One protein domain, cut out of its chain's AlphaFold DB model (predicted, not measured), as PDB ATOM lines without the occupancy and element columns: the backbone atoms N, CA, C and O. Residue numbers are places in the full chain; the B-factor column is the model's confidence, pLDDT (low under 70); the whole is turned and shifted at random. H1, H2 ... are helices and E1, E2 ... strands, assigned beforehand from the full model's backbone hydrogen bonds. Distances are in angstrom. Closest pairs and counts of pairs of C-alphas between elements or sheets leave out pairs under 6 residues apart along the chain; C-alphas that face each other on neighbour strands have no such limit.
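What this domain is: This is residues 33 to 185 of the 186 residues of an uncharacterized protein of Blastocystis sp. subtype 1 (strain ATCC 50177 / NandII) (UniProt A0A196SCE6). With little regular structure, the chain winds as a solenoid of stacked turns: E1 E3 E5 E7 E9 E11 form one wall, E2 E4 E6 E8 E10 another, and H1 sits at the last-turn end. The 153 printed residues include eleven named strands, then one named helix; 61 are in named elements, mostly strand, both sheets parallel. It is compact, radius of gyration of the C-alphas 14.2 A, spanning 34 by 34 by 29 A.

How they stand to each other: Find E1, residues 34 to 38, E3, 61 to 65, E5, 85 to 89, E7, 116 to 120, E9, 146 to 152, and E11, 170 to 176, in sheet order; N 35 and O 61 are within hydrogen-bond range, 2.8 A. E2, 43 to 47, E4, 72 to 75, E6, 96 to 99, E8, 127 to 130, and E10, 157 to 159, form the second; N 46 and O 72 are 3.1 A apart. H1, 178 to 184, with every O i to N i+4 pair within range, is on the first sheet, height 9.8 A, and only grazes the second.

Where its parts are: E1 begins at C-alpha 34 (-37.090, -41.168, -41.265); H1 ends at C-alpha 184 (-20.842, -17.719, -41.534). E9 runs 16.9 A, E11 16.1 A.

The domain as a whole: The printed part has no cut. Links E2 to E3, E6 to E7 and E8 to E9 are long; pLDDT is under 70 at 48 to 53, 108 to 113 and 133 to 137.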
ATOM      1  N   PRO A  33     -38.490 -41.680 -36.753       73.94
ATOM      2  CA  PRO A  33     -39.167 -41.622 -38.043       73.94
ATOM      3  C   PRO A  33     -38.265 -40.978 -39.107       73.94
ATOM      4  O   PRO A  33     -37.910 -39.810 -39.002       73.94
ATOM      5  N   GLU A  34     -37.942 -41.691 -40.187       79.69
ATOM      6  CA  GLU A  34     -37.090 -41.168 -41.265       79.69
ATOM      7  C   GLU A  34     -37.887 -40.754 -42.517       79.69
ATOM      8  O   GLU A  34     -38.899 -41.357 -42.878       79.69
ATOM      9  N   LEU A  35     -37.400 -39.741 -43.242       83.12
ATOM     10  CA  LEU A  35     -37.820 -39.415 -44.608       83.12
ATOM     11  C   LEU A  35     -36.623 -39.517 -45.551       83.12
ATOM     12  O   LEU A  35     -35.728 -38.670 -45.534       83.12
ATOM     13  N   VAL A  36     -36.650 -40.511 -46.435       83.12
ATOM     14  CA  VAL A  36     -35.565 -40.784 -47.383       83.12
ATOM     15  C   VAL A  36     -36.082 -40.691 -48.819       83.12
ATOM     16  O   VAL A  36     -36.863 -41.520 -49.275       83.12
ATOM     17  N   MET A  37     -35.624 -39.677 -49.554       83.00
ATOM     18  CA  MET A  37     -35.895 -39.481 -50.980       83.00
ATOM     19  C   MET A  37     -34.574 -39.555 -51.746       83.00
ATOM     20  O   MET A  37     -33.781 -38.611 -51.719       83.00
ATOM     21  N   LYS A  38     -34.333 -40.682 -52.422       82.94
ATOM     22  CA  LYS A  38     -33.099 -40.926 -53.179       82.94
ATOM     23  C   LYS A  38     -33.377 -41.340 -54.610       82.94
ATOM     24  O   LYS A  38     -34.347 -42.049 -54.864       82.94
ATOM     25  N   ASN A  39     -32.476 -40.970 -55.519       81.75
ATOM     26  CA  ASN A  39     -32.459 -41.450 -56.905       81.75
ATOM     27  C   ASN A  39     -33.807 -41.235 -57.611       81.75
ATOM     28  O   ASN A  39     -34.367 -42.153 -58.208       81.75
ATOM     29  N   LEU A  40     -34.335 -40.011 -57.536       76.81
ATOM     30  CA  LEU A  40     -35.573 -39.621 -58.211       76.81
ATOM     31  C   LEU A  40     -35.221 -38.772 -59.446       76.81
ATOM     32  O   LEU A  40     -35.337 -37.546 -59.406       76.81
ATOM     33  N   PRO A  41     -34.783 -39.387 -60.568       79.94
ATOM     34  CA  PRO A  41     -34.202 -38.677 -61.712       79.94
ATOM     35  C   PRO A  41     -35.192 -37.785 -62.458       79.94
ATOM     36  O   PRO A  41     -34.775 -36.957 -63.256       79.94
ATOM     37  N   LYS A  42     -36.497 -37.965 -62.228       80.38
ATOM     38  CA  LYS A  42     -37.570 -37.188 -62.860       80.38
ATOM     39  C   LYS A  42     -38.212 -36.161 -61.926       80.38
ATOM     40  O   LYS A  42     -39.114 -35.453 -62.370       80.38
ATOM     41  N   LEU A  43     -37.803 -36.100 -60.654       76.88
ATOM     42  CA  LEU A  43     -38.387 -35.159 -59.704       76.88
ATOM     43  C   LEU A  43     -37.824 -33.761 -59.956       76.88
ATOM     44  O   LEU A  43     -36.610 -33.579 -59.936       76.88
ATOM     45  N   VAL A  44     -38.716 -32.797 -60.194       76.75
ATOM     46  CA  VAL A  44     -38.331 -31.424 -60.563       76.75
ATOM     47  C   VAL A  44     -38.520 -30.430 -59.424       76.75
ATOM     48  O   VAL A  44     -37.764 -29.468 -59.321       76.75
ATOM     49  N   SER A  45     -39.497 -30.658 -58.550       76.00
ATOM     50  CA  SER A  45     -39.797 -29.762 -57.436       76.00
ATOM     51  C   SER A  45     -40.354 -30.518 -56.234       76.00
ATOM     52  O   SER A  45     -41.067 -31.517 -56.377       76.00
ATOM     53  N   ILE A  46     -40.030 -30.013 -55.043       80.50
ATOM     54  CA  ILE A  46     -40.651 -30.410 -53.778       80.50
ATOM     55  C   ILE A  46     -41.387 -29.191 -53.241       80.50
ATOM     56  O   ILE A  46     -40.774 -28.162 -52.949       80.50
ATOM     57  N   TYR A  47     -42.704 -29.316 -53.111       78.31
ATOM     58  CA  TYR A  47     -43.559 -28.240 -52.640       78.31
ATOM     59  C   TYR A  47     -44.589 -28.775 -51.644       78.31
ATOM     60  O   TYR A  47     -45.285 -29.759 -51.908       78.31
ATOM     61  N   SER A  48     -44.738 -28.084 -50.516       68.75
ATOM     62  CA  SER A  48     -45.914 -28.238 -49.661       68.75
ATOM     63  C   SER A  48     -46.579 -26.885 -49.433       68.75
ATOM     64  O   SER A  48     -45.953 -25.920 -48.993       68.75
ATOM     65  N   GLY A  49     -47.858 -26.820 -49.803       58.66
ATOM     66  CA  GLY A  49     -48.683 -25.621 -49.721       58.66
ATOM     67  C   GLY A  49     -49.491 -25.552 -48.429       58.66
ATOM     68  O   GLY A  49     -49.668 -26.546 -47.733       58.66
ATOM     69  N   GLY A  50     -50.030 -24.368 -48.138       59.06
ATOM     70  CA  GLY A  50     -50.912 -24.125 -46.992       59.06
ATOM     71  C   GLY A  50     -50.197 -23.493 -45.796       59.06
ATOM     72  O   GLY A  50     -49.102 -23.889 -45.413       59.06
ATOM     73  N   THR A  51     -50.834 -22.487 -45.193       57.09
ATOM     74  CA  THR A  51     -50.288 -21.713 -44.063       57.09
ATOM     75  C   THR A  51     -50.242 -22.479 -42.743       57.09
ATOM     76  O   THR A  51     -49.650 -21.992 -41.783       57.09
ATOM     77  N   ASP A  52     -50.895 -23.638 -42.687       65.38
ATOM     78  CA  ASP A  52     -51.020 -24.501 -41.507       65.38
ATOM     79  C   ASP A  52     -50.737 -25.963 -41.877       65.38
ATOM     80  O   ASP A  52     -51.282 -26.905 -41.298       65.38
ATOM     81  N   SER A  53     -49.885 -26.148 -42.890       67.75
ATOM     82  CA  SER A  53     -49.472 -27.467 -43.332       67.75
ATOM     83  C   SER A  53     -48.752 -28.219 -42.225       67.75
ATOM     84  O   SER A  53     -47.791 -27.730 -41.635       67.75
ATOM     85  N   LYS A  54     -49.227 -29.437 -41.958       70.56
ATOM     86  CA  LYS A  54     -48.558 -30.405 -41.083       70.56
ATOM     87  C   LYS A  54     -47.621 -31.331 -41.857       70.56
ATOM     88  O   LYS A  54     -47.055 -32.263 -41.286       70.56
ATOM     89  N   THR A  55     -47.470 -31.102 -43.158       70.12
ATOM     90  CA  THR A  55     -46.544 -31.862 -43.983       70.12
ATOM     91  C   THR A  55     -45.129 -31.695 -43.440       70.12
ATOM     92  O   THR A  55     -44.716 -30.594 -43.084       70.12
ATOM     93  N   PHE A  56     -44.385 -32.801 -43.374       75.38
ATOM     94  CA  PHE A  56     -43.000 -32.834 -42.900       75.38
ATOM     95  C   PHE A  56     -42.794 -32.494 -41.410       75.38
ATOM     96  O   PHE A  56     -41.666 -32.194 -41.016       75.38
ATOM     97  N   LEU A  57     -43.836 -32.574 -40.569       72.38
ATOM     98  CA  LEU A  57     -43.732 -32.344 -39.117       72.38
ATOM     99  C   LEU A  57     -43.133 -33.501 -38.310       72.38
ATOM    100  O   LEU A  57     -42.582 -33.231 -37.245       72.38
ATOM    101  N   ASN A  58     -43.162 -34.735 -38.807       70.44
ATOM    102  CA  ASN A  58     -42.773 -35.908 -38.013       70.44
ATOM    103  C   ASN A  58     -41.354 -36.460 -38.255       70.44
ATOM    104  O   ASN A  58     -40.768 -36.877 -37.271       70.44
ATOM    105  N   PRO A  59     -40.783 -36.489 -39.478       75.38
ATOM    106  CA  PRO A  59     -39.555 -37.260 -39.704       75.38
ATOM    107  C   PRO A  59     -38.337 -36.626 -39.032       75.38
ATOM    108  O   PRO A  59     -38.021 -35.519 -39.432       75.38
ATOM    109  N   GLU A  60     -37.660 -37.285 -38.094       79.12
ATOM    110  CA  GLU A  60     -36.486 -36.827 -37.326       79.12
ATOM    111  C   GLU A  60     -35.185 -36.824 -38.141       79.12
ATOM    112  O   GLU A  60     -34.389 -35.880 -38.034       79.12
ATOM    113  N   ILE A  61     -35.037 -37.804 -39.038       82.50
ATOM    114  CA  ILE A  61     -33.934 -37.906 -39.998       82.50
ATOM    115  C   ILE A  61     -34.466 -37.661 -41.411       82.50
ATOM    116  O   ILE A  61     -35.411 -38.299 -41.870       82.50
ATOM    117  N   ILE A  62     -33.840 -36.734 -42.136       87.44
ATOM    118  CA  ILE A  62     -34.219 -36.366 -43.501       87.44
ATOM    119  C   ILE A  62     -33.031 -36.558 -44.433       87.44
ATOM    120  O   ILE A  62     -31.964 -35.982 -44.217       87.44
ATOM    121  N   THR A  63     -33.240 -37.289 -45.527       87.75
ATOM    122  CA  THR A  63     -32.258 -37.427 -46.606       87.75
ATOM    123  C   THR A  63     -32.890 -37.147 -47.963       87.75
ATOM    124  O   THR A  63     -33.744 -37.902 -48.419       87.75
ATOM    125  N   LEU A  64     -32.429 -36.087 -48.627       90.56
ATOM    126  CA  LEU A  64     -32.738 -35.754 -50.016       90.56
ATOM    127  C   LEU A  64     -31.463 -35.905 -50.848       90.56
ATOM    128  O   LEU A  64     -30.507 -35.147 -50.667       90.56
ATOM    129  N   GLU A  65     -31.433 -36.889 -51.744       90.06
ATOM    130  CA  GLU A  65     -30.205 -37.258 -52.445       90.06
ATOM    131  C   GLU A  65     -30.430 -37.672 -53.905       90.06
ATOM    132  O   GLU A  65     -31.403 -38.345 -54.239       90.06
ATOM    133  N   ASN A  66     -29.497 -37.305 -54.788       87.44
ATOM    134  CA  ASN A  66     -29.466 -37.738 -56.191       87.44
ATOM    135  C   ASN A  66     -30.772 -37.439 -56.951       87.44
ATOM    136  O   ASN A  66     -31.446 -38.336 -57.467       87.44
ATOM    137  N   MET A  67     -31.128 -36.158 -57.033       85.50
ATOM    138  CA  MET A  67     -32.280 -35.683 -57.805       85.50
ATOM    139  C   MET A  67     -31.797 -34.671 -58.851       85.50
ATOM    140  O   MET A  67     -31.873 -33.466 -58.628       85.50
ATOM    141  N   PRO A  68     -31.252 -35.150 -59.985       84.62
ATOM    142  CA  PRO A  68     -30.557 -34.320 -60.971       84.62
ATOM    143  C   PRO A  68     -31.450 -33.325 -61.711       84.62
ATOM    144  O   PRO A  68     -30.918 -32.478 -62.416       84.62
ATOM    145  N   LEU A  69     -32.777 -33.402 -61.585       84.06
ATOM    146  CA  LEU A  69     -33.707 -32.427 -62.169       84.06
ATOM    147  C   LEU A  69     -34.391 -31.539 -61.121       84.06
ATOM    148  O   LEU A  69     -35.201 -30.696 -61.501       84.06
ATOM    149  N   LEU A  70     -34.092 -31.720 -59.830       87.69
ATOM    150  CA  LEU A  70     -34.721 -30.952 -58.761       87.69
ATOM    151  C   LEU A  70     -34.194 -29.519 -58.790       87.69
ATOM    152  O   LEU A  70     -33.032 -29.285 -58.485       87.69
ATOM    153  N   THR A  71     -35.067 -28.576 -59.122       90.50
ATOM    154  CA  THR A  71     -34.737 -27.154 -59.313       90.50
ATOM    155  C   THR A  71     -35.113 -26.305 -58.108       90.50
ATOM    156  O   THR A  71     -34.351 -25.418 -57.727       90.50
ATOM    157  N   ASP A  72     -36.223 -26.632 -57.443       87.44
ATOM    158  CA  ASP A  72     -36.745 -25.846 -56.329       87.44
ATOM    159  C   ASP A  72     -37.235 -26.722 -55.173       87.44
ATOM    160  O   ASP A  72     -37.928 -27.731 -55.357       87.44
ATOM    161  N   VAL A  73     -36.917 -26.283 -53.954       90.50
ATOM    162  CA  VAL A  73     -37.440 -26.848 -52.707       90.50
ATOM    163  C   VAL A  73     -38.147 -25.747 -51.932       90.50
ATOM    164  O   VAL A  73     -37.521 -24.783 -51.497       90.50
ATOM    165  N   THR A  74     -39.455 -25.899 -51.737       88.62
ATOM    166  CA  THR A  74     -40.277 -24.979 -50.946       88.62
ATOM    167  C   THR A  74     -40.930 -25.726 -49.797       88.62
ATOM    168  O   THR A  74     -41.740 -26.634 -49.999       88.62
ATOM    169  N   LEU A  75     -40.584 -25.318 -48.581       86.69
ATOM    170  CA  LEU A  75     -41.031 -25.949 -47.350       86.69
ATOM    171  C   LEU A  75     -41.938 -25.002 -46.550       86.69
ATOM    172  O   LEU A  75     -41.604 -23.822 -46.428       86.69
ATOM    173  N   PRO A  76     -43.062 -25.487 -45.994       83.06
ATOM    174  CA  PRO A  76     -43.978 -24.675 -45.204       83.06
ATOM    175  C   PRO A  76     -43.414 -24.377 -43.811       83.06
ATOM    176  O   PRO A  76     -42.348 -24.860 -43.418       83.06
ATOM    177  N   ASP A  77     -44.155 -23.576 -43.047       83.88
ATOM    178  CA  ASP A  77     -43.833 -23.293 -41.651       83.88
ATOM    179  C   ASP A  77     -43.683 -24.603 -40.862       83.88
ATOM    180  O   ASP A  77     -44.485 -25.526 -40.991       83.88
ATOM    181  N   LYS A  78     -42.647 -24.670 -40.022       82.38
ATOM    182  CA  LYS A  78     -42.302 -25.802 -39.148       82.38
ATOM    183  C   LYS A  78     -41.959 -27.101 -39.889       82.38
ATOM    184  O   LYS A  78     -41.780 -28.124 -39.232       82.38
ATOM    185  N   ALA A  79     -41.819 -27.081 -41.214       82.75
ATOM    186  CA  ALA A  79     -41.337 -28.236 -41.959       82.75
ATOM    187  C   ALA A  79     -39.964 -28.670 -41.440       82.75
ATOM    188  O   ALA A  79     -39.036 -27.869 -41.336       82.75
ATOM    189  N   PHE A  80     -39.831 -29.947 -41.113       82.31
ATOM    190  CA  PHE A  80     -38.612 -30.475 -40.518       82.31
ATOM    191  C   PHE A  80     -38.199 -29.752 -39.218       82.31
ATOM    192  O   PHE A  80     -37.047 -29.353 -39.056       82.31
ATOM    193  N   ARG A  81     -39.151 -29.514 -38.308       79.25
ATOM    194  CA  ARG A  81     -38.901 -28.928 -36.983       79.25
ATOM    195  C   ARG A  81     -38.663 -30.007 -35.932       79.25
ATOM    196  O   ARG A  81     -39.445 -30.938 -35.858       79.25
ATOM    197  N   TRP A  82     -37.678 -29.784 -35.067       75.62
ATOM    198  CA  TRP A  82     -37.166 -30.700 -34.045       75.62
ATOM    199  C   TRP A  82     -36.585 -31.962 -34.669       75.62
ATOM    200  O   TRP A  82     -37.152 -33.042 -34.585       75.62
ATOM    201  N   ARG A  83     -35.489 -31.762 -35.399       79.00
ATOM    202  CA  ARG A  83     -34.760 -32.815 -36.104       79.00
ATOM    203  C   ARG A  83     -33.431 -33.080 -35.470       79.00
ATOM    204  O   ARG A  83     -32.879 -32.188 -34.826       79.00
ATOM    205  N   GLU A  84     -32.922 -34.256 -35.782       84.75
ATOM    206  CA  GLU A  84     -31.561 -34.649 -35.481       84.75
ATOM    207  C   GLU A  84     -30.684 -34.482 -36.708       84.75
ATOM    208  O   GLU A  84     -29.647 -33.826 -36.639       84.75
ATOM    209  N   LYS A  85     -31.116 -34.982 -37.872       88.62
ATOM    210  CA  LYS A  85     -30.261 -35.004 -39.060       88.62
ATOM    211  C   LYS A  85     -30.982 -34.586 -40.327       88.62
ATOM    212  O   LYS A  85     -32.035 -35.102 -40.679       88.62
ATOM    213  N   VAL A  86     -30.345 -33.693 -41.076       92.25
ATOM    214  CA  VAL A  86     -30.793 -33.257 -42.400       92.25
ATOM    215  C   VAL A  86     -29.640 -33.397 -43.377       92.25
ATOM    216  O   VAL A  86     -28.578 -32.810 -43.181       92.25
ATOM    217  N   THR A  87     -29.856 -34.148 -44.453       95.25
ATOM    218  CA  THR A  87     -28.884 -34.337 -45.533       95.25
ATOM    219  C   THR A  87     -29.490 -33.915 -46.865       95.25
ATOM    220  O   THR A  87     -30.475 -34.499 -47.311       95.25
ATOM    221  N   LEU A  88     -28.878 -32.923 -47.511       96.06
ATOM    222  CA  LEU A  88     -29.138 -32.517 -48.890       96.06
ATOM    223  C   LEU A  88     -27.868 -32.789 -49.702       96.06
ATOM    224  O   LEU A  88     -26.865 -32.094 -49.522       96.06
ATOM    225  N   ASN A  89     -27.882 -33.806 -50.562       96.94
ATOM    226  CA  ASN A  89     -26.686 -34.230 -51.289       96.94
ATOM    227  C   ASN A  89     -26.950 -34.428 -52.782       96.94
ATOM    228  O   ASN A  89     -27.946 -35.027 -53.176       96.94
ATOM    229  N   ASN A  90     -26.016 -33.978 -53.617       94.81
ATOM    230  CA  ASN A  90     -26.038 -34.206 -55.062       94.81
ATOM    231  C   ASN A  90     -27.370 -33.778 -55.714       94.81
ATOM    232  O   ASN A  90     -28.039 -34.539 -56.420       94.81
ATOM    233  N   LEU A  91     -27.762 -32.535 -55.434       94.12
ATOM    234  CA  LEU A  91     -28.907 -31.857 -56.045       94.12
ATOM    235  C   LEU A  91     -28.350 -30.806 -57.010       94.12
ATOM    236  O   LEU A  91     -28.431 -29.602 -56.779       94.12
ATOM    237  N   SER A  92     -27.670 -31.281 -58.054       89.88
ATOM    238  CA  SER A  92     -26.808 -30.459 -58.914       89.88
ATOM    239  C   SER A  92     -27.550 -29.372 -59.692       89.88
ATOM    240  O   SER A  92     -26.928 -28.385 -60.083       89.88
ATOM    241  N   THR A  93     -28.862 -29.523 -59.892       93.19
ATOM    242  CA  THR A  93     -29.726 -28.542 -60.559       93.19
ATOM    243  C   THR A  93     -30.547 -27.678 -59.614       93.19
ATOM    244  O   THR A  93     -31.242 -26.792 -60.104       93.19
ATOM    245  N   LEU A  94     -30.425 -27.878 -58.299       96.88
ATOM    246  CA  LEU A  94     -31.175 -27.115 -57.311       96.88
ATOM    247  C   LEU A  94     -30.723 -25.659 -57.348       96.88
ATOM    248  O   LEU A  94     -29.580 -25.364 -57.014       96.88
ATOM    249  N   ASP A  95     -31.627 -24.768 -57.734       96.44
ATOM    250  CA  ASP A  95     -31.367 -23.346 -57.921       96.44
ATOM    251  C   ASP A  95     -31.741 -22.551 -56.665       96.44
ATOM    252  O   ASP A  95     -31.023 -21.613 -56.288       96.44
ATOM    253  N   SER A  96     -32.827 -22.937 -55.981       95.56
ATOM    254  CA  SER A  96     -33.325 -22.214 -54.811       95.56
ATOM    255  C   SER A  96     -33.946 -23.097 -53.718       95.56
ATOM    256  O   SER A  96     -34.567 -24.129 -53.975       95.56
ATOM    257  N   ILE A  97     -33.779 -22.662 -52.463       95.81
ATOM    258  CA  ILE A  97     -34.457 -23.221 -51.287       95.81
ATOM    259  C   ILE A  97     -35.258 -22.112 -50.601       95.81
ATOM    260  O   ILE A  97     -34.704 -21.081 -50.200       95.81
ATOM    261  N   GLN A  98     -36.550 -22.354 -50.411       93.44
ATOM    262  CA  GLN A  98     -37.457 -21.495 -49.663       93.44
ATOM    263  C   GLN A  98     -37.983 -22.221 -48.422       93.44
ATOM    264  O   GLN A  98     -38.494 -23.337 -48.501       93.44
ATOM    265  N   LEU A  99     -37.860 -21.570 -47.270       91.56
ATOM    266  CA  LEU A  99     -38.144 -22.137 -45.956       91.56
ATOM    267  C   LEU A  99     -39.219 -21.328 -45.246       91.56
ATOM    268  O   LEU A  99     -39.056 -20.123 -45.079       91.56
ATOM    269  N   GLY A 100     -40.273 -21.986 -44.780       89.44
ATOM    270  CA  GLY A 100     -41.232 -21.393 -43.857       89.44
ATOM    271  C   GLY A 100     -40.633 -21.127 -42.475       89.44
ATOM    272  O   GLY A 100     -39.551 -21.609 -42.127       89.44
ATOM    273  N   SER A 101     -41.359 -20.379 -41.650       87.56
ATOM    274  CA  SER A 101     -40.945 -20.092 -40.277       87.56
ATOM    275  C   SER A 101     -40.893 -21.357 -39.430       87.56
ATOM    276  O   SER A 101     -41.840 -22.135 -39.395       87.56
ATOM    277  N   GLY A 102     -39.792 -21.578 -38.720       85.38
ATOM    278  CA  GLY A 102     -39.566 -22.780 -37.925       85.38
ATOM    279  C   GLY A 102     -38.992 -23.953 -38.721       85.38
ATOM    280  O   GLY A 102     -38.788 -25.016 -38.132       85.38
ATOM    281  N   ALA A 103     -38.751 -23.800 -40.028       88.00
ATOM    282  CA  ALA A 103     -38.228 -24.889 -40.841       88.00
ATOM    283  C   ALA A 103     -36.756 -25.182 -40.518       88.00
ATOM    284  O   ALA A 103     -35.965 -24.267 -40.266       88.00
ATOM    285  N   PHE A 104     -36.386 -26.464 -40.504       87.88
ATOM    286  CA  PHE A 104     -35.049 -26.915 -40.092       87.88
ATOM    287  C   PHE A 104     -34.607 -26.368 -38.722       87.88
ATOM    288  O   PHE A 104     -33.439 -26.046 -38.508       87.88
ATOM    289  N   CYS A 105     -35.539 -26.198 -37.785       87.81
ATOM    290  CA  CYS A 105     -35.185 -25.947 -36.391       87.81
ATOM    291  C   CYS A 105     -34.841 -27.276 -35.720       87.81
ATOM    292  O   CYS A 105     -35.632 -28.206 -35.798       87.81
ATOM    293  N   PHE A 106     -33.714 -27.363 -35.027       84.94
ATOM    294  CA  PHE A 106     -33.306 -28.572 -34.314       84.94
ATOM    295  C   PHE A 106     -33.830 -28.529 -32.867       84.94
ATOM    296  O   PHE A 106     -34.156 -27.449 -32.346       84.94
ATOM    297  N   ALA A 107     -34.014 -29.695 -32.244       75.88
ATOM    298  CA  ALA A 107     -34.595 -29.789 -30.905       75.88
ATOM    299  C   ALA A 107     -33.742 -29.000 -29.881       75.88
ATOM    300  O   ALA A 107     -32.521 -29.147 -29.855       75.88
ATOM    301  N   PRO A 108     -34.333 -28.090 -29.080       67.38
ATOM    302  CA  PRO A 108     -33.610 -27.435 -27.995       67.38
ATOM    303  C   PRO A 108     -33.348 -28.438 -26.867       67.38
ATOM    304  O   PRO A 108     -34.269 -29.128 -26.444       67.38
ATOM    305  N   GLY A 109     -32.120 -28.479 -26.352       58.28
ATOM    306  CA  GLY A 109     -31.799 -29.282 -25.168       58.28
ATOM    307  C   GLY A 109     -31.765 -30.793 -25.390       58.28
ATOM    308  O   GLY A 109     -31.788 -31.517 -24.403       58.28
ATOM    309  N   SER A 110     -31.689 -31.279 -26.635       51.00
ATOM    310  CA  SER A 110     -31.252 -32.659 -26.845       51.00
ATOM    311  C   SER A 110     -29.856 -32.792 -26.233       51.00
ATOM    312  O   SER A 110     -28.957 -32.014 -26.562       51.00
ATOM    313  N   GLU A 111     -29.671 -33.752 -25.326       48.97
ATOM    314  CA  GLU A 111     -28.338 -34.126 -24.824       48.97
ATOM    315  C   GLU A 111     -27.405 -34.560 -25.967       48.97
ATOM    316  O   GLU A 111     -26.183 -34.589 -25.847       48.97
ATOM    317  N   GLU A 112     -27.988 -34.825 -27.127       56.00
ATOM    318  CA  GLU A 112     -27.306 -35.097 -28.367       56.00
ATOM    319  C   GLU A 112     -26.688 -33.821 -28.943       56.00
ATOM    320  O   GLU A 112     -27.299 -33.034 -29.674       56.00
ATOM    321  N   GLU A 113     -25.386 -33.685 -28.716       65.12
ATOM    322  CA  GLU A 113     -24.471 -32.815 -29.465       65.12
ATOM    323  C   GLU A 113     -24.380 -33.156 -30.975       65.12
ATOM    324  O   GLU A 113     -23.493 -32.678 -31.692       65.12
ATOM    325  N   ASN A 114     -25.281 -34.002 -31.475       76.19
ATOM    326  CA  ASN A 114     -25.200 -34.658 -32.773       76.19
ATOM    327  C   ASN A 114     -26.162 -34.080 -33.808       76.19
ATOM    328  O   ASN A 114     -26.168 -34.560 -34.942       76.19
ATOM    329  N   SER A 115     -26.910 -33.019 -33.480       88.44
ATOM    330  CA  SER A 115     -27.766 -32.364 -34.467       88.44
ATOM    331  C   SER A 115     -26.950 -31.886 -35.673       88.44
ATOM    332  O   SER A 115     -26.050 -31.047 -35.561       88.44
ATOM    333  N   THR A 116     -27.243 -32.462 -36.836       92.06
ATOM    334  CA  THR A 116     -26.374 -32.442 -38.010       92.06
ATOM    335  C   THR A 116     -27.112 -31.925 -39.239       92.06
ATOM    336  O   THR A 116     -28.123 -32.481 -39.669       92.06
ATOM    337  N   LEU A 117     -26.556 -30.888 -39.861       95.44
ATOM    338  CA  LEU A 117     -26.929 -30.437 -41.197       95.44
ATOM    339  C   LEU A 117     -25.782 -30.711 -42.166       95.44
ATOM    340  O   LEU A 117     -24.687 -30.174 -42.008       95.44
ATOM    341  N   ILE A 118     -26.061 -31.483 -43.210       97.50
ATOM    342  CA  ILE A 118     -25.123 -31.764 -44.294       97.50
ATOM    343  C   ILE A 118     -25.725 -31.246 -45.594       97.50
ATOM    344  O   ILE A 118     -26.764 -31.723 -46.047       97.50
ATOM    345  N   MET A 119     -25.050 -30.284 -46.212       97.69
ATOM    346  CA  MET A 119     -25.370 -29.787 -47.545       97.69
ATOM    347  C   MET A 119     -24.139 -29.976 -48.427       97.69
ATOM    348  O   MET A 119     -23.108 -29.339 -48.205       97.69
ATOM    349  N   ARG A 120     -24.231 -30.884 -49.405       98.06
ATOM    350  CA  ARG A 120     -23.112 -31.238 -50.285       98.06
ATOM    351  C   ARG A 120     -23.506 -31.261 -51.755       98.06
ATOM    352  O   ARG A 120     -24.597 -31.704 -52.109       98.06
ATOM    353  N   ASN A 121     -22.579 -30.857 -52.619       97.75
ATOM    354  CA  ASN A 121     -22.710 -30.964 -54.077       97.75
ATOM    355  C   ASN A 121     -23.964 -30.250 -54.614       97.75
ATOM    356  O   ASN A 121     -24.736 -30.811 -55.395       97.75
ATOM    357  N   LEU A 122     -24.168 -29.003 -54.184       97.25
ATOM    358  CA  LEU A 122     -25.285 -28.144 -54.592       97.25
ATOM    359  C   LEU A 122     -24.752 -27.040 -55.517       97.25
ATOM    360  O   LEU A 122     -24.824 -25.848 -55.220       97.25
ATOM    361  N   MET A 123     -24.148 -27.459 -56.634       96.44
ATOM    362  CA  MET A 123     -23.322 -26.602 -57.499       96.44
ATOM    363  C   MET A 123     -24.072 -25.403 -58.091       96.44
ATOM    364  O   MET A 123     -23.466 -24.351 -58.295       96.44
ATOM    365  N   ARG A 124     -25.378 -25.545 -58.355       97.56
ATOM    366  CA  ARG A 124     -26.232 -24.482 -58.909       97.56
ATOM    367  C   ARG A 124     -27.032 -23.711 -57.859       97.56
ATOM    368  O   ARG A 124     -27.688 -22.742 -58.218       97.56
ATOM    369  N   LEU A 125     -26.932 -24.057 -56.573       98.25
ATOM    370  CA  LEU A 125     -27.736 -23.404 -55.542       98.25
ATOM    371  C   LEU A 125     -27.325 -21.939 -55.406       98.25
ATOM    372  O   LEU A 125     -26.248 -21.633 -54.901       98.25
ATOM    373  N   THR A 126     -28.204 -21.036 -55.837       98.19
ATOM    374  CA  THR A 126     -27.953 -19.588 -55.836       98.19
ATOM    375  C   THR A 126     -28.581 -18.888 -54.645       98.19
ATOM    376  O   THR A 126     -28.120 -17.811 -54.254       98.19
ATOM    377  N   ALA A 127     -29.617 -19.484 -54.043       98.00
ATOM    378  CA  ALA A 127     -30.347 -18.821 -52.982       98.00
ATOM    379  C   ALA A 127     -30.955 -19.733 -51.917       98.00
ATOM    380  O   ALA A 127     -31.600 -20.734 -52.218       98.00
ATOM    381  N   ILE A 128     -30.852 -19.286 -50.664       96.75
ATOM    382  CA  ILE A 128     -31.586 -19.835 -49.522       96.75
ATOM    383  C   ILE A 128     -32.331 -18.685 -48.847       96.75
ATOM    384  O   ILE A 128     -31.728 -17.673 -48.471       96.75
ATOM    385  N   ARG A 129     -33.651 -18.828 -48.710       95.12
ATOM    386  CA  ARG A 129     -34.521 -17.789 -48.148       95.12
ATOM    387  C   ARG A 129     -35.461 -18.368 -47.107       95.12
ATOM    388  O   ARG A 129     -36.205 -19.299 -47.393       95.12
ATOM    389  N   ALA A 130     -35.472 -17.768 -45.928       91.50
ATOM    390  CA  ALA A 130     -36.532 -17.943 -44.958       91.50
ATOM    391  C   ALA A 130     -37.639 -16.921 -45.244       91.50
ATOM    392  O   ALA A 130     -37.370 -15.729 -45.391       91.50
ATOM    393  N   VAL A 131     -38.874 -17.391 -45.358       86.31
ATOM    394  CA  VAL A 131     -40.052 -16.593 -45.687       86.31
ATOM    395  C   VAL A 131     -41.142 -16.919 -44.682       86.31
ATOM    396  O   VAL A 131     -41.563 -18.061 -44.557       86.31
ATOM    397  N   SER A 132     -41.621 -15.899 -43.980       72.12
ATOM    398  CA  SER A 132     -42.715 -16.014 -43.024       72.12
ATOM    399  C   SER A 132     -43.853 -15.103 -43.459       72.12
ATOM    400  O   SER A 132     -43.644 -13.921 -43.719       72.12
ATOM    401  N   LYS A 133     -45.066 -15.658 -43.548       67.94
ATOM    402  CA  LYS A 133     -46.284 -14.887 -43.856       67.94
ATOM    403  C   LYS A 133     -46.987 -14.360 -42.604       67.94
ATOM    404  O   LYS A 133     -47.836 -13.484 -42.716       67.94
ATOM    405  N   LYS A 134     -46.678 -14.929 -41.433       65.44
ATOM    406  CA  LYS A 134     -47.432 -14.734 -40.181       65.44
ATOM    407  C   LYS A 134     -46.647 -14.003 -39.085       65.44
ATOM    408  O   LYS A 134     -47.258 -13.497 -38.155       65.44
ATOM    409  N   SER A 135     -45.317 -13.967 -39.166       61.31
ATOM    410  CA  SER A 135     -44.441 -13.445 -38.106       61.31
ATOM    411  C   SER A 135     -43.256 -12.680 -38.693       61.31
ATOM    412  O   SER A 135     -42.648 -13.162 -39.650       61.31
ATOM    413  N   SER A 136     -42.894 -11.541 -38.096       60.53
ATOM    414  CA  SER A 136     -41.626 -10.847 -38.369       60.53
ATOM    415  C   SER A 136     -40.417 -11.661 -37.906       60.53
ATOM    416  O   SER A 136     -39.354 -11.609 -38.523       60.53
ATOM    417  N   ASP A 137     -40.603 -12.473 -36.866       61.50
ATOM    418  CA  ASP A 137     -39.579 -13.355 -36.331       61.50
ATOM    419  C   ASP A 137     -39.699 -14.715 -37.004       61.50
ATOM    420  O   ASP A 137     -40.585 -15.527 -36.720       61.50
ATOM    421  N   THR A 138     -38.806 -14.929 -37.963       75.00
ATOM    422  CA  THR A 138     -38.616 -16.222 -38.612       75.00
ATOM    423  C   THR A 138     -37.486 -16.948 -37.887       75.00
ATOM    424  O   THR A 138     -36.479 -16.332 -37.542       75.00
ATOM    425  N   SER A 139     -37.624 -18.248 -37.643       86.06
ATOM    426  CA  SER A 139     -36.556 -19.085 -37.083       86.06
ATOM    427  C   SER A 139     -36.260 -20.241 -38.032       86.06
ATOM    428  O   SER A 139     -37.111 -21.084 -38.269       86.06
ATOM    429  N   CYS A 140     -35.059 -20.274 -38.606       90.69
ATOM    430  CA  CYS A 140     -34.604 -21.384 -39.447       90.69
ATOM    431  C   CYS A 140     -33.178 -21.753 -39.058       90.69
ATOM    432  O   CYS A 140     -32.394 -20.862 -38.712       90.69
ATOM    433  N   PHE A 141     -32.830 -23.039 -39.131       91.31
ATOM    434  CA  PHE A 141     -31.492 -23.538 -38.781       91.31
ATOM    435  C   PHE A 141     -31.028 -23.145 -37.369       91.31
ATOM    436  O   PHE A 141     -29.853 -22.847 -37.140       91.31
ATOM    437  N   VAL A 142     -31.957 -23.086 -36.415       89.31
ATOM    438  CA  VAL A 142     -31.628 -22.852 -35.000       89.31
ATOM    439  C   VAL A 142     -31.273 -24.177 -34.330       89.31
ATOM    440  O   VAL A 142     -31.788 -25.221 -34.725       89.31
ATOM    441  N   ASN A 143     -30.412 -24.130 -33.314       89.38
ATOM    442  CA  ASN A 143     -29.968 -25.277 -32.504       89.38
ATOM    443  C   ASN A 143     -29.151 -26.369 -33.212       89.38
ATOM    444  O   ASN A 143     -28.736 -27.306 -32.537       89.38
ATOM    445  N   VAL A 144     -28.851 -26.243 -34.507       90.94
ATOM    446  CA  VAL A 144     -27.922 -27.162 -35.185       90.94
ATOM    447  C   VAL A 144     -26.518 -27.057 -34.583       90.94
ATOM    448  O   VAL A 144     -26.004 -25.948 -34.409       90.94
ATOM    449  N   LYS A 145     -25.903 -28.201 -34.260       92.19
ATOM    450  CA  LYS A 145     -24.571 -28.287 -33.643       92.19
ATOM    451  C   LYS A 145     -23.472 -28.517 -34.669       92.19
ATOM    452  O   LYS A 145     -22.448 -27.839 -34.619       92.19
ATOM    453  N   ARG A 146     -23.700 -29.415 -35.624       93.75
ATOM    454  CA  ARG A 146     -22.724 -29.814 -36.641       93.75
ATOM    455  C   ARG A 146     -23.230 -29.406 -38.013       93.75
ATOM    456  O   ARG A 146     -24.317 -29.804 -38.425       93.75
ATOM    457  N   VAL A 147     -22.461 -28.580 -38.709       96.12
ATOM    458  CA  VAL A 147     -22.839 -28.054 -40.020       96.12
ATOM    459  C   VAL A 147     -21.728 -28.337 -41.017       96.12
ATOM    460  O   VAL A 147     -20.599 -27.895 -40.816       96.12
ATOM    461  N   THR A 148     -22.063 -29.014 -42.111       98.12
ATOM    462  CA  THR A 148     -21.151 -29.240 -43.233       98.12
ATOM    463  C   THR A 148     -21.704 -28.590 -44.496       98.12
ATOM    464  O   THR A 148     -22.790 -28.945 -44.961       98.12
ATOM    465  N   PHE A 149     -20.921 -27.684 -45.083       98.31
ATOM    466  CA  PHE A 149     -21.150 -27.116 -46.408       98.31
ATOM    467  C   PHE A 149     -19.996 -27.495 -47.339       98.31
ATOM    468  O   PHE A 149     -18.884 -26.989 -47.200       98.31
ATOM    469  N   GLU A 150     -20.247 -28.362 -48.317       98.38
ATOM    470  CA  GLU A 150     -19.228 -28.776 -49.290       98.38
ATOM    471  C   GLU A 150     -19.735 -28.636 -50.724       98.38
ATOM    472  O   GLU A 150     -20.761 -29.208 -51.080       98.38
ATOM    473  N   ASN A 151     -18.996 -27.929 -51.579       98.25
ATOM    474  CA  ASN A 151     -19.370 -27.693 -52.975       98.25
ATOM    475  C   ASN A 151     -20.705 -26.926 -53.100       98.25
ATOM    476  O   ASN A 151     -21.669 -27.403 -53.707       98.25
ATOM    477  N   LEU A 152     -20.741 -25.719 -52.520       97.94
ATOM    478  CA  LEU A 152     -21.800 -24.709 -52.691       97.94
ATOM    479  C   LEU A 152     -21.209 -23.406 -53.282       97.94
ATOM    480  O   LEU A 152     -21.298 -22.345 -52.652       97.94
ATOM    481  N   PRO A 153     -20.557 -23.446 -54.459       98.00
ATOM    482  CA  PRO A 153     -19.799 -22.306 -54.981       98.00
ATOM    483  C   PRO A 153     -20.680 -21.133 -55.444       98.00
ATOM    484  O   PRO A 153     -20.225 -19.992 -55.443       98.00
ATOM    485  N   SER A 154     -21.938 -21.392 -55.812       98.00
ATOM    486  CA  SER A 154     -22.809 -20.417 -56.494       98.00
ATOM    487  C   SER A 154     -23.756 -19.647 -55.566       98.00
ATOM    488  O   SER A 154     -24.506 -18.787 -56.031       98.00
ATOM    489  N   LEU A 155     -23.748 -19.934 -54.260       97.88
ATOM    490  CA  LEU A 155     -24.729 -19.380 -53.325       97.88
ATOM    491  C   LEU A 155     -24.498 -17.878 -53.122       97.88
ATOM    492  O   LEU A 155     -23.581 -17.487 -52.412       97.88
ATOM    493  N   SER A 156     -25.327 -17.023 -53.715       97.62
ATOM    494  CA  SER A 156     -25.151 -15.562 -53.716       97.62
ATOM    495  C   SER A 156     -26.220 -14.817 -52.918       97.62
ATOM    496  O   SER A 156     -25.997 -13.691 -52.476       97.62
ATOM    497  N   THR A 157     -27.374 -15.443 -52.679       97.75
ATOM    498  CA  THR A 157     -28.454 -14.863 -51.879       97.75
ATOM    499  C   THR A 157     -28.714 -15.687 -50.629       97.75
ATOM    500  O   THR A 157     -29.171 -16.824 -50.692       97.75
ATOM    501  N   ILE A 158     -28.484 -15.077 -49.470       96.44
ATOM    502  CA  ILE A 158     -28.811 -15.662 -48.170       96.44
ATOM    503  C   ILE A 158     -29.704 -14.666 -47.448       96.44
ATOM    504  O   ILE A 158     -29.250 -13.589 -47.057       96.44
ATOM    505  N   VAL A 159     -30.978 -15.024 -47.318       94.81
ATOM    506  CA  VAL A 159     -31.977 -14.271 -46.554       94.81
ATOM    507  C   VAL A 159     -32.430 -15.180 -45.426       94.81
ATOM    508  O   VAL A 159     -33.418 -15.897 -45.546       94.81
ATOM    509  N   LEU A 160     -31.640 -15.216 -44.359       93.19
ATOM    510  CA  LEU A 160     -31.885 -16.056 -43.195       93.19
ATOM    511  C   LEU A 160     -31.944 -15.199 -41.924       93.19
ATOM    512  O   LEU A 160     -31.301 -14.146 -41.864       93.19
ATOM    513  N   PRO A 161     -32.697 -15.633 -40.900       90.00
ATOM    514  CA  PRO A 161     -32.740 -14.958 -39.612       90.00
ATOM    515  C   PRO A 161     -31.355 -14.833 -38.981       90.00
ATOM    516  O   PRO A 161     -30.524 -15.734 -39.082       90.00
ATOM    517  N   LYS A 162     -31.132 -13.765 -38.208       87.69
ATOM    518  CA  LYS A 162     -29.869 -13.576 -37.471       87.69
ATOM    519  C   LYS A 162     -29.567 -14.710 -36.485       87.69
ATOM    520  O   LYS A 162     -28.449 -14.785 -35.996       87.69
ATOM    521  N   CYS A 163     -30.548 -15.530 -36.106       88.19
ATOM    522  CA  CYS A 163     -30.356 -16.669 -35.207       88.19
ATOM    523  C   CYS A 163     -29.886 -17.955 -35.906       88.19
ATOM    524  O   CYS A 163     -29.496 -18.894 -35.210       88.19
ATOM    525  N   SER A 164     -29.880 -18.004 -37.241       92.50
ATOM    526  CA  SER A 164     -29.448 -19.183 -37.993       92.50
ATOM    527  C   SER A 164     -27.993 -19.539 -37.698       92.50
ATOM    528  O   SER A 164     -27.123 -18.670 -37.670       92.50
ATOM    529  N   PHE A 165     -27.736 -20.828 -37.460       92.69
ATOM    530  CA  PHE A 165     -26.408 -21.393 -37.193       92.69
ATOM    531  C   PHE A 165     -25.669 -20.824 -35.968       92.69
ATOM    532  O   PHE A 165     -24.481 -21.101 -35.801       92.69
ATOM    533  N   LYS A 166     -26.323 -20.044 -35.092       90.19
ATOM    534  CA  LYS A 166     -25.670 -19.458 -33.906       90.19
ATOM    535  C   LYS A 166     -25.199 -20.494 -32.888       90.19
ATOM    536  O   LYS A 166     -24.194 -20.270 -32.228       90.19
ATOM    537  N   SER A 167     -25.918 -21.607 -32.765       89.38
ATOM    538  CA  SER A 167     -25.649 -22.643 -31.760       89.38
ATOM    539  C   SER A 167     -24.612 -23.685 -32.194       89.38
ATOM    540  O   SER A 167     -24.390 -24.636 -31.440       89.38
ATOM    541  N   ARG A 168     -24.028 -23.543 -33.395       91.69
ATOM    542  CA  ARG A 168     -23.112 -24.531 -33.977       91.69
ATOM    543  C   ARG A 168     -21.827 -24.645 -33.157       91.69
ATOM    544  O   ARG A 168     -21.262 -23.635 -32.750       91.69
ATOM    545  N   THR A 169     -21.360 -25.870 -32.966       92.50
ATOM    546  CA  THR A 169     -20.090 -26.204 -32.310       92.50
ATOM    547  C   THR A 169     -19.057 -26.713 -33.311       92.50
ATOM    548  O   THR A 169     -17.866 -26.502 -33.114       92.50
ATOM    549  N   VAL A 170     -19.506 -27.322 -34.414       93.75
ATOM    550  CA  VAL A 170     -18.651 -27.795 -35.508       93.75
ATOM    551  C   VAL A 170     -19.146 -27.206 -36.823       93.75
ATOM    552  O   VAL A 170     -20.325 -27.320 -37.164       93.75
ATOM    553  N   LEU A 171     -18.233 -26.577 -37.563       96.56
ATOM    554  CA  LEU A 171     -18.481 -26.056 -38.900       96.56
ATOM    555  C   LEU A 171     -17.387 -26.548 -39.844       96.56
ATOM    556  O   LEU A 171     -16.221 -26.202 -39.684       96.56
ATOM    557  N   GLU A 172     -17.789 -27.318 -40.846       97.75
ATOM    558  CA  GLU A 172     -16.926 -27.793 -41.919       97.75
ATOM    559  C   GLU A 172     -17.335 -27.118 -43.222       97.75
ATOM    560  O   GLU A 172     -18.490 -27.200 -43.650       97.75
ATOM    561  N   THR A 173     -16.386 -26.455 -43.878       98.06
ATOM    562  CA  THR A 173     -16.633 -25.784 -45.154       98.06
ATOM    563  C   THR A 173     -15.578 -26.154 -46.177       98.06
ATOM    564  O   THR A 173     -14.385 -26.110 -45.881       98.06
ATOM    565  N   LYS A 174     -16.000 -26.461 -47.402       98.19
ATOM    566  CA  LYS A 174     -15.098 -26.731 -48.524       98.19
ATOM    567  C   LYS A 174     -15.744 -26.285 -49.827       98.19
ATOM    568  O   LYS A 174     -16.870 -26.674 -50.111       98.19
ATOM    569  N   ASN A 175     -15.032 -25.495 -50.632       97.81
ATOM    570  CA  ASN A 175     -15.543 -24.985 -51.911       97.81
ATOM    571  C   ASN A 175     -16.938 -24.325 -51.771       97.81
ATOM    572  O   ASN A 175     -17.929 -24.758 -52.367       97.81
ATOM    573  N   ILE A 176     -17.020 -23.314 -50.904       98.31
ATOM    574  CA  ILE A 176     -18.228 -22.513 -50.675       98.31
ATOM    575  C   ILE A 176     -18.076 -21.127 -51.303       98.31
ATOM    576  O   ILE A 176     -16.963 -20.634 -51.471       98.31
ATOM    577  N   SER A 177     -19.194 -20.486 -51.634       97.94
ATOM    578  CA  SER A 177     -19.188 -19.117 -52.151       97.94
ATOM    579  C   SER A 177     -18.654 -18.106 -51.125       97.94
ATOM    580  O   SER A 177     -18.825 -18.271 -49.913       97.94
ATOM    581  N   GLN A 178     -18.103 -16.990 -51.612       97.44
ATOM    582  CA  GLN A 178     -17.689 -15.864 -50.762       97.44
ATOM    583  C   GLN A 178     -18.855 -15.316 -49.926       97.44
ATOM    584  O   GLN A 178     -18.686 -14.912 -48.779       97.44
ATOM    585  N   ARG A 179     -20.071 -15.307 -50.484       97.50
ATOM    586  CA  ARG A 179     -21.251 -14.844 -49.750       97.50
ATOM    587  C   ARG A 179     -21.572 -15.754 -48.565       97.50
ATOM    588  O   ARG A 179     -21.948 -15.244 -47.511       97.50
ATOM    589  N   LEU A 180     -21.462 -17.073 -48.735       96.88
ATOM    590  CA  LEU A 180     -21.695 -18.021 -47.650       96.88
ATOM    591  C   LEU A 180     -20.606 -17.910 -46.583       96.88
ATOM    592  O   LEU A 180     -20.935 -17.898 -45.400       96.88
ATOM    593  N   SER A 181     -19.343 -17.749 -46.986       96.81
ATOM    594  CA  SER A 181     -18.232 -17.587 -46.043       96.81
ATOM    595  C   SER A 181     -18.413 -16.327 -45.180       96.81
ATOM    596  O   SER A 181     -18.424 -16.409 -43.953       96.81
ATOM    597  N   GLN A 182     -18.756 -15.191 -45.803       96.12
ATOM    598  CA  GLN A 182     -19.101 -13.945 -45.104       96.12
ATOM    599  C   GLN A 182     -20.286 -14.107 -44.149       96.12
ATOM    600  O   GLN A 182     -20.257 -13.590 -43.038       96.12
ATOM    601  N   PHE A 183     -21.341 -14.812 -44.567       95.06
ATOM    602  CA  PHE A 183     -22.516 -15.029 -43.721       95.06
ATOM    603  C   PHE A 183     -22.198 -15.884 -42.485       95.06
ATOM    604  O   PHE A 183     -22.777 -15.675 -41.418       95.06
ATOM    605  N   LEU A 184     -21.277 -16.839 -42.618       93.62
ATOM    606  CA  LEU A 184     -20.842 -17.719 -41.534       93.62
ATOM    607  C   LEU A 184     -19.715 -17.117 -40.678       93.62
ATOM    608  O   LEU A 184     -19.489 -17.617 -39.576       93.62
ATOM    609  N   ASN A 185     -19.076 -16.036 -41.136       91.50
ATOM    610  CA  ASN A 185     -17.846 -15.458 -40.583       91.50
ATOM    611  C   ASN A 185     -16.656 -16.439 -40.622       91.50
ATOM    612  O   ASN A 185     -16.008 -16.656 -39.598       91.50
TER     613      ASN A 185